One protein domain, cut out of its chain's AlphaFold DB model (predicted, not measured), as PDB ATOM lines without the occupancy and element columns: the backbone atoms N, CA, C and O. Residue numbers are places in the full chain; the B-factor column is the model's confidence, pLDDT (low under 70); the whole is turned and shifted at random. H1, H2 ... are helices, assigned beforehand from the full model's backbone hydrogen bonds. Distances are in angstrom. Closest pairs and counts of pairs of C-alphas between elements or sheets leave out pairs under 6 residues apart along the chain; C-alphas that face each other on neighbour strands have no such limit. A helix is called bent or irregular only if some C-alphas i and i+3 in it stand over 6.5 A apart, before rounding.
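This is residues 2 to 87 of the 138 residues of an uncharacterized protein of Fictibacillus macauensis ZFHKF-1 (UniProt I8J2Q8). Three helices, H3, H4 and H5, fold back and forth on each other, each running opposite to the one before, and the L-shaped first helix H1 wraps round H3, with its arm H1a packed on H3 and its arm H1b crossing close by. Short H2 packs on H1b and lies between it and H5, while residues 2 to 5 lead out to one end of the longest axis. The printed part has 86 residues with five named helices, H1 to H5 in chain order, and no named strand; the class is all helix. It is compact, with a radius of gyration of the C-alphas of 13.0 A, yet elongated, spanning 43 by 26 by 23 A.

H1, residues 6 to 28, is the longest helix; by its hydrogen bonds it was assigned as one helix, but it is bent, with C-alphas 16 and 19 lying 7.9 A apart. Its arms, H1a of residues 6 to 16 and H1b of residues 19 to 28, stand about perpendicular at 89 degrees. H1a is itself irregular, with C-alphas 12 and 15 lying 6.8 A apart. H1a touches H3, residues 37 to 49, at a steep tilt of 55 degrees, opposite ways; the closest C-alphas, of Phe 10 and Lys 45, are 7.2 A apart. H1b and H3 are close but not clearly touching, with the closest C-alphas, of Phe 21 and Tyr 44, 6.9 A apart. H1b touches H2, residues 30 to 34, where the closest C-alphas, of Glu 26 and Thr 33, are 6.0 A apart. H3 touches H4, residues 56 to 68, with residues 43 to 47 alone; this helical hairpin has a shallow tilt of 31 degrees, and its closest C-alphas, of Tyr 47 and Leu 58, are 6.3 A apart. H4 and H5, residues 72 to 85, touch as a second helical hairpin, at a shallow tilt of 12 degrees, with the closest C-alphas, of Ile 63 and Ala 75, 4.8 A apart. H2 and H5 are close but not clearly touching, and H3 and H5 are apart. Of the three touching pairs with a tilt two are shallow, only just a mostly aligned packing. In H3, H4 and H5 every O i to N i+4 pair is within hydrogen-bond range; in H1a it is 5 of 7, in H1b 5 of 6, and in H2 0 of 1, beside 2 of 2 O i to N i+3 pairs.

H1a begins at C-alpha 6 (8.291, -35.518, 7.909) and measures 14.8 A, H1b 14.7 A and H2 8.1 A. H3 measures 18.2 A and H4 18.8 A. H5 measures 19.9 A and ends at C-alpha 85 (14.971, -12.185, -8.263).

The two C-alphas farthest apart, those of Thr 2 and Ser 87, are 44.5 A apart. The printed part has no cut; no link is long, and the link from H3 to H4 is short while the others are tight. The mean pLDDT of the printed part is 89.3, and residue 87 is under 70.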
ATOM      1  N   THR A   2      12.931 -45.261  16.744       75.44
ATOM      2  CA  THR A   2      11.625 -44.717  16.341       75.44
ATOM      3  C   THR A   2      11.854 -43.874  15.097       75.44
ATOM      4  O   THR A   2      12.695 -42.979  15.130       75.44
ATOM      5  N   TYR A   3      11.165 -44.196  14.008       81.00
ATOM      6  CA  TYR A   3      11.185 -43.392  12.791       81.00
ATOM      7  C   TYR A   3      10.012 -42.421  12.855       81.00
ATOM      8  O   TYR A   3       8.887 -42.855  13.089       81.00
ATOM      9  N   LEU A   4      10.299 -41.132  12.696       87.62
ATOM     10  CA  LEU A   4       9.288 -40.089  12.572       87.62
ATOM     11  C   LEU A   4       9.075 -39.789  11.089       87.62
ATOM     12  O   LEU A   4      10.027 -39.796  10.307       87.62
ATOM     13  N   THR A   5       7.832 -39.523  10.713       90.25
ATOM     14  CA  THR A   5       7.474 -38.956   9.411       90.25
ATOM     15  C   THR A   5       7.902 -37.488   9.321       90.25
ATOM     16  O   THR A   5       8.139 -36.837  10.340       90.25
ATOM     17  N   ASN A   6       7.976 -36.938   8.106       86.94
ATOM     18  CA  ASN A   6       8.291 -35.518   7.909       86.94
ATOM     19  C   ASN A   6       7.297 -34.594   8.621       86.94
ATOM     20  O   ASN A   6       7.715 -33.598   9.203       86.94
ATOM     21  N   ASP A   7       6.013 -34.952   8.637       91.75
ATOM     22  CA  ASP A   7       4.985 -34.191   9.348       91.75
ATOM     23  C   ASP A   7       5.221 -34.207  10.861       91.75
ATOM     24  O   ASP A   7       5.230 -33.159  11.501       91.75
ATOM     25  N   GLU A   8       5.521 -35.375  11.435       93.00
ATOM     26  CA  GLU A   8       5.845 -35.476  12.862       93.00
ATOM     27  C   GLU A   8       7.124 -34.712  13.220       93.00
ATOM     28  O   GLU A   8       7.191 -34.082  14.277       93.00
ATOM     29  N   ILE A   9       8.138 -34.739  12.349       92.06
ATOM     30  CA  ILE A   9       9.358 -33.942  12.517       92.06
ATOM     31  C   ILE A   9       9.010 -32.455  12.489       92.06
ATOM     32  O   ILE A   9       9.466 -31.708  13.360       92.06
ATOM     33  N   PHE A  10       8.198 -32.027  11.522       94.75
ATOM     34  CA  PHE A  10       7.810 -30.633  11.385       94.75
ATOM     35  C   PHE A  10       7.093 -30.141  12.646       94.75
ATOM     36  O   PHE A  10       7.568 -29.206  13.298       94.75
ATOM     37  N   ASP A  11       6.030 -30.833  13.048       94.06
ATOM     38  CA  ASP A  11       5.179 -30.439  14.169       94.06
ATOM     39  C   ASP A  11       5.934 -30.463  15.507       94.06
ATOM     40  O   ASP A  11       5.814 -29.542  16.318       94.06
ATOM     41  N   GLN A  12       6.757 -31.489  15.752       93.69
ATOM     42  CA  GLN A  12       7.421 -31.662  17.048       93.69
ATOM     43  C   GLN A  12       8.724 -30.859  17.175       93.69
ATOM     44  O   GLN A  12       9.109 -30.456  18.281       93.69
ATOM     45  N   LEU A  13       9.450 -30.647  16.070       92.06
ATOM     46  CA  LEU A  13      10.828 -30.151  16.113       92.06
ATOM     47  C   LEU A  13      11.045 -28.845  15.348       92.06
ATOM     48  O   LEU A  13      11.880 -28.046  15.782       92.06
ATOM     49  N   ILE A  14      10.327 -28.606  14.254       94.38
ATOM     50  CA  ILE A  14      10.607 -27.486  13.345       94.38
ATOM     51  C   ILE A  14       9.688 -26.297  13.621       94.38
ATOM     52  O   ILE A  14      10.176 -25.166  13.704       94.38
ATOM     53  N   LEU A  15       8.399 -26.543  13.871       95.56
ATOM     54  CA  LEU A  15       7.374 -25.515  14.070       95.56
ATOM     55  C   LEU A  15       7.727 -24.528  15.193       95.56
ATOM     56  O   LEU A  15       7.527 -23.325  15.061       95.56
ATOM     57  N   LYS A  16       8.389 -24.996  16.259       95.25
ATOM     58  CA  LYS A  16       8.889 -24.146  17.361       95.25
ATOM     59  C   LYS A  16       9.907 -23.072  16.943       95.25
ATOM     60  O   LYS A  16      10.372 -22.310  17.789       95.25
ATOM     61  N   LYS A  17      10.359 -23.072  15.686       94.44
ATOM     62  CA  LYS A  17      11.277 -22.081  15.108       94.44
ATOM     63  C   LYS A  17      10.586 -21.131  14.126       94.44
ATOM     64  O   LYS A  17      11.294 -20.383  13.460       94.44
ATOM     65  N   ILE A  18       9.253 -21.124  14.071       95.75
ATOM     66  CA  ILE A  18       8.485 -20.300  13.133       95.75
ATOM     67  C   ILE A  18       8.851 -18.813  13.194       95.75
ATOM     68  O   ILE A  18       8.983 -18.200  12.148       95.75
ATOM     69  N   ASP A  19       9.158 -18.252  14.368       95.19
ATOM     70  CA  ASP A  19       9.583 -16.845  14.477       95.19
ATOM     71  C   ASP A  19      10.844 -16.545  13.651       95.19
ATOM     72  O   ASP A  19      10.950 -15.506  13.007       95.19
ATOM     73  N   LYS A  20      11.803 -17.481  13.622       93.19
ATOM     74  CA  LYS A  20      13.022 -17.331  12.811       93.19
ATOM     75  C   LYS A  20      12.718 -17.421  11.325       93.19
ATOM     76  O   LYS A  20      13.337 -16.715  10.537       93.19
ATOM     77  N   PHE A  21      11.792 -18.301  10.962       95.12
ATOM     78  CA  PHE A  21      11.323 -18.413   9.592       95.12
ATOM     79  C   PHE A  21      10.602 -17.135   9.149       95.12
ATOM     80  O   PHE A  21      10.904 -16.627   8.079       95.12
ATOM     81  N   ILE A  22       9.729 -16.568   9.987       95.19
ATOM     82  CA  ILE A  22       9.014 -15.319   9.693       95.19
ATOM     83  C   ILE A  22      10.003 -14.177   9.438       95.19
ATOM     84  O   ILE A  22       9.834 -13.459   8.462       95.19
ATOM     85  N   LEU A  23      11.066 -14.057  10.239       94.12
ATOM     86  CA  LEU A  23      12.120 -13.061  10.002       94.12
ATOM     87  C   LEU A  23      12.841 -13.270   8.659       94.12
ATOM     88  O   LEU A  23      13.191 -12.307   7.982       94.12
ATOM     89  N   ALA A  24      13.078 -14.523   8.262       91.12
ATOM     90  CA  ALA A  24      13.678 -14.827   6.964       91.12
ATOM     91  C   ALA A  24      12.711 -14.534   5.802       91.12
ATOM     92  O   ALA A  24      13.130 -14.034   4.760       91.12
ATOM     93  N   LEU A  25      11.418 -14.803   5.991       92.94
ATOM     94  CA  LEU A  25      10.370 -14.494   5.024       92.94
ATOM     95  C   LEU A  25      10.231 -12.976   4.831       92.94
ATOM     96  O   LEU A  25      10.209 -12.514   3.695       92.94
ATOM     97  N   GLU A  26      10.242 -12.214   5.929       93.38
ATOM     98  CA  GLU A  26      10.220 -10.744   5.942       93.38
ATOM     99  C   GLU A  26      11.376 -10.143   5.141       93.38
ATOM    100  O   GLU A  26      11.193  -9.167   4.421       93.38
ATOM    101  N   HIS A  27      12.568 -10.744   5.236       90.75
ATOM    102  CA  HIS A  27      13.742 -10.275   4.503       90.75
ATOM    103  C   HIS A  27      13.592 -10.395   2.980       90.75
ATOM    104  O   HIS A  27      14.207  -9.620   2.251       90.75
ATOM    105  N   ASN A  28      12.797 -11.356   2.505       89.50
ATOM    106  CA  ASN A  28      12.531 -11.537   1.081       89.50
ATOM    107  C   ASN A  28      11.352 -10.663   0.633       89.50
ATOM    108  O   ASN A  28      11.497  -9.866  -0.290       89.50
ATOM    109  N   ILE A  29      10.196 -10.805   1.293       93.06
ATOM    110  CA  ILE A  29       8.960 -10.084   0.964       93.06
ATOM    111  C   ILE A  29       8.273  -9.659   2.277       93.06
ATOM    112  O   ILE A  29       7.588 -10.475   2.906       93.06
ATOM    113  N   PRO A  30       8.433  -8.394   2.715       94.69
ATOM    114  CA  PRO A  30       7.948  -7.928   4.016       94.69
ATOM    115  C   PRO A  30       6.440  -8.084   4.235       94.69
ATOM    116  O   PRO A  30       6.008  -8.400   5.345       94.69
ATOM    117  N   SER A  31       5.630  -7.909   3.191       94.19
ATOM    118  CA  SER A  31       4.165  -7.968   3.269       94.19
ATOM    119  C   SER A  31       3.632  -9.353   3.660       94.19
ATOM    120  O   SER A  31       2.568  -9.466   4.269       94.19
ATOM    121  N   LEU A  32       4.403 -10.426   3.438       93.50
ATOM    122  CA  LEU A  32       4.041 -11.774   3.890       93.50
ATOM    123  C   LEU A  32       3.996 -11.894   5.424       93.50
ATOM    124  O   LEU A  32       3.401 -12.834   5.961       93.50
ATOM    125  N   THR A  33       4.575 -10.938   6.159       91.62
ATOM    126  CA  THR A  33       4.451 -10.880   7.622       91.62
ATOM    127  C   THR A  33       3.063 -10.455   8.099       91.62
ATOM    128  O   THR A  33       2.760 -10.640   9.277       91.62
ATOM    129  N   GLU A  34       2.184  -9.972   7.224       92.81
ATOM    130  CA  GLU A  34       0.811  -9.590   7.581       92.81
ATOM    131  C   GLU A  34      -0.157 -10.784   7.582       92.81
ATOM    132  O   GLU A  34      -1.229 -10.723   8.182       92.81
ATOM    133  N   LEU A  35       0.250 -11.907   6.981       95.75
ATOM    134  CA  LEU A  35      -0.553 -13.126   6.903       95.75
ATOM    135  C   LEU A  35      -0.902 -13.694   8.285       95.75
ATOM    136  O   LEU A  35      -0.172 -13.529   9.273       95.75
ATOM    137  N   SER A  36      -2.001 -14.446   8.347       96.06
ATOM    138  CA  SER A  36      -2.355 -15.192   9.555       96.06
ATOM    139  C   SER A  36      -1.270 -16.217   9.912       96.06
ATOM    140  O   SER A  36      -0.520 -16.697   9.057       96.06
ATOM    141  N   LEU A  37      -1.173 -16.562  11.200       94.88
ATOM    142  CA  LEU A  37      -0.197 -17.549  11.670       94.88
ATOM    143  C   LEU A  37      -0.402 -18.919  11.006       94.88
ATOM    144  O   LEU A  37       0.577 -19.605  10.716       94.88
ATOM    145  N   ASP A  38      -1.651 -19.283  10.720       95.88
ATOM    146  CA  ASP A  38      -1.995 -20.538  10.052       95.88
ATOM    147  C   ASP A  38      -1.409 -20.579   8.635       95.88
ATOM    148  O   ASP A  38      -0.698 -21.519   8.287       95.88
ATOM    149  N   VAL A  39      -1.589 -19.508   7.851       96.12
ATOM    150  CA  VAL A  39      -1.022 -19.422   6.496       96.12
ATOM    151  C   VAL A  39       0.506 -19.399   6.546       96.12
ATOM    152  O   VAL A  39       1.154 -20.121   5.793       96.12
ATOM    153  N   LYS A  40       1.113 -18.651   7.476       96.62
ATOM    154  CA  LYS A  40       2.577 -18.664   7.670       96.62
ATOM    155  C   LYS A  40       3.106 -20.046   8.043       96.62
ATOM    156  O   LYS A  40       4.214 -20.398   7.646       96.62
ATOM    157  N   THR A  41       2.334 -20.831   8.789       96.94
ATOM    158  CA  THR A  41       2.689 -22.208   9.143       96.94
ATOM    159  C   THR A  41       2.646 -23.119   7.917       96.94
ATOM    160  O   THR A  41       3.559 -23.919   7.732       96.94
ATOM    161  N   GLU A  42       1.646 -22.962   7.046       96.75
ATOM    162  CA  GLU A  42       1.572 -23.681   5.767       96.75
ATOM    163  C   GLU A  42       2.755 -23.323   4.848       96.75
ATOM    164  O   GLU A  42       3.413 -24.220   4.320       96.75
ATOM    165  N   ILE A  43       3.108 -22.036   4.743       96.50
ATOM    166  CA  ILE A  43       4.310 -21.575   4.025       96.50
ATOM    167  C   ILE A  43       5.575 -22.187   4.646       96.50
ATOM    168  O   ILE A  43       6.443 -22.678   3.926       96.50
ATOM    169  N   TYR A  44       5.691 -22.212   5.977       96.94
ATOM    170  CA  TYR A  44       6.861 -22.787   6.643       96.94
ATOM    171  C   TYR A  44       6.978 -24.298   6.408       96.94
ATOM    172  O   TYR A  44       8.077 -24.830   6.255       96.94
ATOM    173  N   LYS A  45       5.841 -24.994   6.333       95.88
ATOM    174  CA  LYS A  45       5.795 -26.411   5.976       95.88
ATOM    175  C   LYS A  45       6.224 -26.634   4.526       95.88
ATOM    176  O   LYS A  45       6.999 -27.552   4.271       95.88
ATOM    177  N   ALA A  46       5.798 -25.777   3.598       93.62
ATOM    178  CA  ALA A  46       6.286 -25.799   2.219       93.62
ATOM    179  C   ALA A  46       7.806 -25.568   2.164       93.62
ATOM    180  O   ALA A  46       8.515 -26.358   1.554       93.62
ATOM    181  N   TYR A  47       8.324 -24.575   2.892       94.62
ATOM    182  CA  TYR A  47       9.764 -24.316   3.016       94.62
ATOM    183  C   TYR A  47      10.532 -25.533   3.548       94.62
ATOM    184  O   TYR A  47      11.565 -25.901   2.997       94.62
ATOM    185  N   PHE A  48      10.016 -26.197   4.585       93.12
ATOM    186  CA  PHE A  48      10.620 -27.416   5.121       93.12
ATOM    187  C   PHE A  48      10.634 -28.568   4.105       93.12
ATOM    188  O   PHE A  48      11.632 -29.275   4.002       93.12
ATOM    189  N   ASN A  49       9.558 -28.731   3.330       90.56
ATOM    190  CA  ASN A  49       9.466 -29.747   2.278       90.56
ATOM    191  C   ASN A  49      10.355 -29.445   1.060       90.56
ATOM    192  O   ASN A  49      10.647 -30.358   0.294       90.56
ATOM    193  N   GLN A  50      10.781 -28.192   0.897       88.62
ATOM    194  CA  GLN A  50      11.730 -27.727  -0.118       88.62
ATOM    195  C   GLN A  50      13.152 -27.612   0.462       88.62
ATOM    196  O   GLN A  50      13.874 -26.659   0.175       88.62
ATOM    197  N   ASP A  51      13.525 -28.545   1.346       88.56
ATOM    198  CA  ASP A  51      14.852 -28.650   1.970       88.56
ATOM    199  C   ASP A  51      15.336 -27.382   2.697       88.56
ATOM    200  O   ASP A  51      16.530 -27.182   2.916       88.56
ATOM    201  N   CYS A  52      14.399 -26.552   3.162       89.19
ATOM    202  CA  CYS A  52      14.683 -25.278   3.817       89.19
ATOM    203  C   CYS A  52      15.447 -24.292   2.917       89.19
ATOM    204  O   CYS A  52      16.354 -23.602   3.389       89.19
ATOM    205  N   GLU A  53      15.067 -24.198   1.641       86.88
ATOM    206  CA  GLU A  53      15.650 -23.256   0.684       86.88
ATOM    207  C   GLU A  53      14.600 -22.307   0.089       86.88
ATOM    208  O   GLU A  53      13.515 -22.720  -0.317       86.88
ATOM    209  N   PHE A  54      14.947 -21.019  -0.036       86.62
ATOM    210  CA  PHE A  54      14.140 -20.021  -0.759       86.62
ATOM    211  C   PHE A  54      14.326 -20.128  -2.277       86.62
ATOM    212  O   PHE A  54      14.708 -19.172  -2.951       86.62
ATOM    213  N   ASN A  55      14.078 -21.322  -2.809       82.50
ATOM    214  CA  ASN A  55      14.214 -21.618  -4.227       82.50
ATOM    215  C   ASN A  55      12.966 -21.197  -5.025       82.50
ATOM    216  O   ASN A  55      11.919 -20.856  -4.474       82.50
ATOM    217  N   PHE A  56      13.081 -21.230  -6.352       79.62
ATOM    218  CA  PHE A  56      12.000 -20.854  -7.262       79.62
ATOM    219  C   PHE A  56      10.706 -21.646  -6.994       79.62
ATOM    220  O   PHE A  56       9.621 -21.071  -6.978       79.62
ATOM    221  N   TYR A  57      10.814 -22.952  -6.735       79.31
ATOM    222  CA  TYR A  57       9.666 -23.837  -6.525       79.31
ATOM    223  C   TYR A  57       8.879 -23.490  -5.266       79.31
ATOM    224  O   TYR A  57       7.651 -23.458  -5.311       79.31
ATOM    225  N   LEU A  58       9.572 -23.143  -4.180       89.25
ATOM    226  CA  LEU A  58       8.926 -22.652  -2.972       89.25
ATOM    227  C   LEU A  58       8.062 -21.425  -3.271       89.25
ATOM    228  O   LEU A  58       6.918 -21.359  -2.833       89.25
ATOM    229  N   TRP A  59       8.586 -20.452  -4.019       89.19
ATOM    230  CA  TRP A  59       7.835 -19.232  -4.307       89.19
ATOM    231  C   TRP A  59       6.588 -19.499  -5.158       89.19
ATOM    232  O   TRP A  59       5.551 -18.874  -4.937       89.19
ATOM    233  N   ILE A  60       6.637 -20.480  -6.062       84.50
ATOM    234  CA  ILE A  60       5.455 -20.946  -6.803       84.50
ATOM    235  C   ILE A  60       4.425 -21.584  -5.865       84.50
ATOM    236  O   ILE A  60       3.233 -21.285  -5.981       84.50
ATOM    237  N   ASP A  61       4.860 -22.424  -4.924       86.62
ATOM    238  CA  ASP A  61       3.976 -23.032  -3.923       86.62
ATOM    239  C   ASP A  61       3.322 -21.958  -3.036       86.62
ATOM    240  O   ASP A  61       2.124 -22.025  -2.756       86.62
ATOM    241  N   ILE A  62       4.067 -20.906  -2.680       92.81
ATOM    242  CA  ILE A  62       3.548 -19.748  -1.943       92.81
ATOM    243  C   ILE A  62       2.491 -19.002  -2.766       92.81
ATOM    244  O   ILE A  62       1.420 -18.712  -2.243       92.81
ATOM    245  N   ILE A  63       2.728 -18.729  -4.055       87.62
ATOM    246  CA  ILE A  63       1.732 -18.077  -4.927       87.62
ATOM    247  C   ILE A  63       0.441 -18.896  -5.000       87.62
ATOM    248  O   ILE A  63      -0.651 -18.330  -4.901       87.62
ATOM    249  N   LYS A  64       0.552 -20.217  -5.181       86.50
ATOM    250  CA  LYS A  64      -0.606 -21.122  -5.231       86.50
ATOM    251  C   LYS A  64      -1.396 -21.063  -3.929       86.50
ATOM    252  O   LYS A  64      -2.596 -20.797  -3.965       86.50
ATOM    253  N   LEU A  65      -0.708 -21.201  -2.798       92.56
ATOM    254  CA  LEU A  65      -1.315 -21.111  -1.475       92.56
ATOM    255  C   LEU A  65      -2.032 -19.769  -1.269       92.56
ATOM    256  O   LEU A  65      -3.183 -19.741  -0.846       92.56
ATOM    257  N   LEU A  66      -1.394 -18.646  -1.606       91.50
ATOM    258  CA  LEU A  66      -1.999 -17.320  -1.456       91.50
ATOM    259  C   LEU A  66      -3.264 -17.171  -2.307       91.50
ATOM    260  O   LEU A  66      -4.274 -16.664  -1.819       91.50
ATOM    261  N   LYS A  67      -3.259 -17.678  -3.547       85.31
ATOM    262  CA  LYS A  67      -4.456 -17.697  -4.401       85.31
ATOM    263  C   LYS A  67      -5.584 -18.530  -3.793       85.31
ATOM    264  O   LYS A  67      -6.722 -18.068  -3.771       85.31
ATOM    265  N   GLU A  68      -5.278 -19.716  -3.268       88.62
ATOM    266  CA  GLU A  68      -6.257 -20.590  -2.606       88.62
ATOM    267  C   GLU A  68      -6.880 -19.945  -1.360       88.62
ATOM    268  O   GLU A  68      -8.056 -20.164  -1.069       88.62
ATOM    269  N   LYS A  69      -6.117 -19.113  -0.642       91.19
ATOM    270  CA  LYS A  69      -6.587 -18.373   0.539       91.19
ATOM    271  C   LYS A  69      -7.245 -17.027   0.203       91.19
ATOM    272  O   LYS A  69      -7.740 -16.362   1.106       91.19
ATOM    273  N   GLY A  70      -7.297 -16.636  -1.073       87.94
ATOM    274  CA  GLY A  70      -7.889 -15.370  -1.523       87.94
ATOM    275  C   GLY A  70      -6.975 -14.145  -1.387       87.94
ATOM    276  O   GLY A  70      -7.417 -13.026  -1.639       87.94
ATOM    277  N   GLU A  71      -5.697 -14.343  -1.064       89.50
ATOM    278  CA  GLU A  71      -4.678 -13.303  -0.880       89.50
ATOM    279  C   GLU A  71      -4.076 -12.860  -2.228       89.50
ATOM    280  O   GLU A  71      -2.866 -12.900  -2.454       89.50
ATOM    281  N   ILE A  72      -4.936 -12.461  -3.174       85.12
ATOM    282  CA  ILE A  72      -4.555 -12.222  -4.580       85.12
ATOM    283  C   ILE A  72      -3.507 -11.110  -4.727       85.12
ATOM    284  O   ILE A  72      -2.605 -11.230  -5.552       85.12
ATOM    285  N   SER A  73      -3.601 -10.044  -3.925       83.06
ATOM    286  CA  SER A  73      -2.630  -8.942  -3.977       83.06
ATOM    287  C   SER A  73      -1.228  -9.407  -3.586       83.06
ATOM    288  O   SER A  73      -0.267  -9.092  -4.279       83.06
ATOM    289  N   LEU A  74      -1.121 -10.204  -2.519       90.06
ATOM    290  CA  LEU A  74       0.152 -10.769  -2.073       90.06
ATOM    291  C   LEU A  74       0.671 -11.807  -3.071       90.06
ATOM    292  O   LEU A  74       1.863 -11.854  -3.343       90.06
ATOM    293  N   ALA A  75      -0.212 -12.604  -3.679       84.31
ATOM    294  CA  ALA A  75       0.183 -13.547  -4.723       84.31
ATOM    295  C   ALA A  75       0.830 -12.841  -5.930       84.31
ATOM    296  O   ALA A  75       1.792 -13.358  -6.496       84.31
ATOM    297  N   HIS A  76       0.321 -11.668  -6.322       80.06
ATOM    298  CA  HIS A  76       0.942 -10.855  -7.370       80.06
ATOM    299  C   HIS A  76       2.291 -10.286  -6.936       80.06
ATOM    300  O   HIS A  76       3.245 -10.387  -7.697       80.06
ATOM    301  N   GLU A  77       2.401  -9.766  -5.714       85.94
ATOM    302  CA  GLU A  77       3.670  -9.254  -5.187       85.94
ATOM    303  C   GLU A  77       4.760 -10.339  -5.162       85.94
ATOM    304  O   GLU A  77       5.887 -10.109  -5.596       85.94
ATOM    305  N   VAL A  78       4.417 -11.561  -4.739       87.31
ATOM    306  CA  VAL A  78       5.349 -12.700  -4.782       87.31
ATOM    307  C   VAL A  78       5.737 -13.045  -6.218       87.31
ATOM    308  O   VAL A  78       6.901 -13.337  -6.479       87.31
ATOM    309  N   ALA A  79       4.802 -12.988  -7.169       80.69
ATOM    310  CA  ALA A  79       5.119 -13.211  -8.577       80.69
ATOM    311  C   ALA A  79       6.095 -12.151  -9.119       80.69
ATOM    312  O   ALA A  79       7.061 -12.506  -9.789       80.69
ATOM    313  N   GLU A  80       5.896 -10.875  -8.786       78.50
ATOM    314  CA  GLU A  80       6.809  -9.783  -9.153       78.50
ATOM    315  C   GLU A  80       8.199  -9.953  -8.520       78.50
ATOM    316  O   GLU A  80       9.221  -9.716  -9.176       78.50
ATOM    317  N   PHE A  81       8.253 -10.422  -7.270       86.44
ATOM    318  CA  PHE A  81       9.506 -10.771  -6.606       86.44
ATOM    319  C   PHE A  81      10.242 -11.891  -7.346       86.44
ATOM    320  O   PHE A  81      11.420 -11.723  -7.647       86.44
ATOM    321  N   ILE A  82       9.566 -12.998  -7.690       81.88
ATOM    322  CA  ILE A  82      10.171 -14.083  -8.484       81.88
ATOM    323  C   ILE A  82      10.723 -13.520  -9.790       81.88
ATOM    324  O   ILE A  82      11.849 -13.846 -10.167       81.88
ATOM    325  N   VAL A  83       9.944 -12.650 -10.443       71.88
ATOM    326  CA  VAL A  83      10.334 -12.030 -11.705       71.88
ATOM    327  C   VAL A  83      11.655 -11.288 -11.600       71.88
ATOM    328  O   VAL A  83      12.557 -11.481 -12.411       71.88
ATOM    329  N   THR A  84      11.769 -10.479 -10.556       75.38
ATOM    330  CA  THR A  84      12.942  -9.648 -10.310       75.38
ATOM    331  C   THR A  84      14.134 -10.468  -9.819       75.38
ATOM    332  O   THR A  84      15.260 -10.221 -10.230       75.38
ATOM    333  N   TYR A  85      13.907 -11.436  -8.932       78.44
ATOM    334  CA  TYR A  85      14.971 -12.185  -8.263       78.44
ATOM    335  C   TYR A  85      15.615 -13.242  -9.169       78.44
ATOM    336  O   TYR A  85      16.802 -13.529  -9.037       78.44
ATOM    337  N   TYR A  86      14.842 -13.825 -10.087       72.25
ATOM    338  CA  TYR A  86      15.302 -14.870 -11.002       72.25
ATOM    339  C   TYR A  86      15.525 -14.364 -12.432       72.25
ATOM    340  O   TYR A  86      15.622 -15.185 -13.339       72.25
ATOM    341  N   SER A  87      15.624 -13.045 -12.642       65.56
ATOM    342  CA  SER A  87      15.778 -12.414 -13.967       65.56
ATOM    343  C   SER A  87      16.893 -13.017 -14.824       65.56
ATOM    344  O   SER A  87      16.772 -13.055 -16.042       65.56
TER     345      SER A  87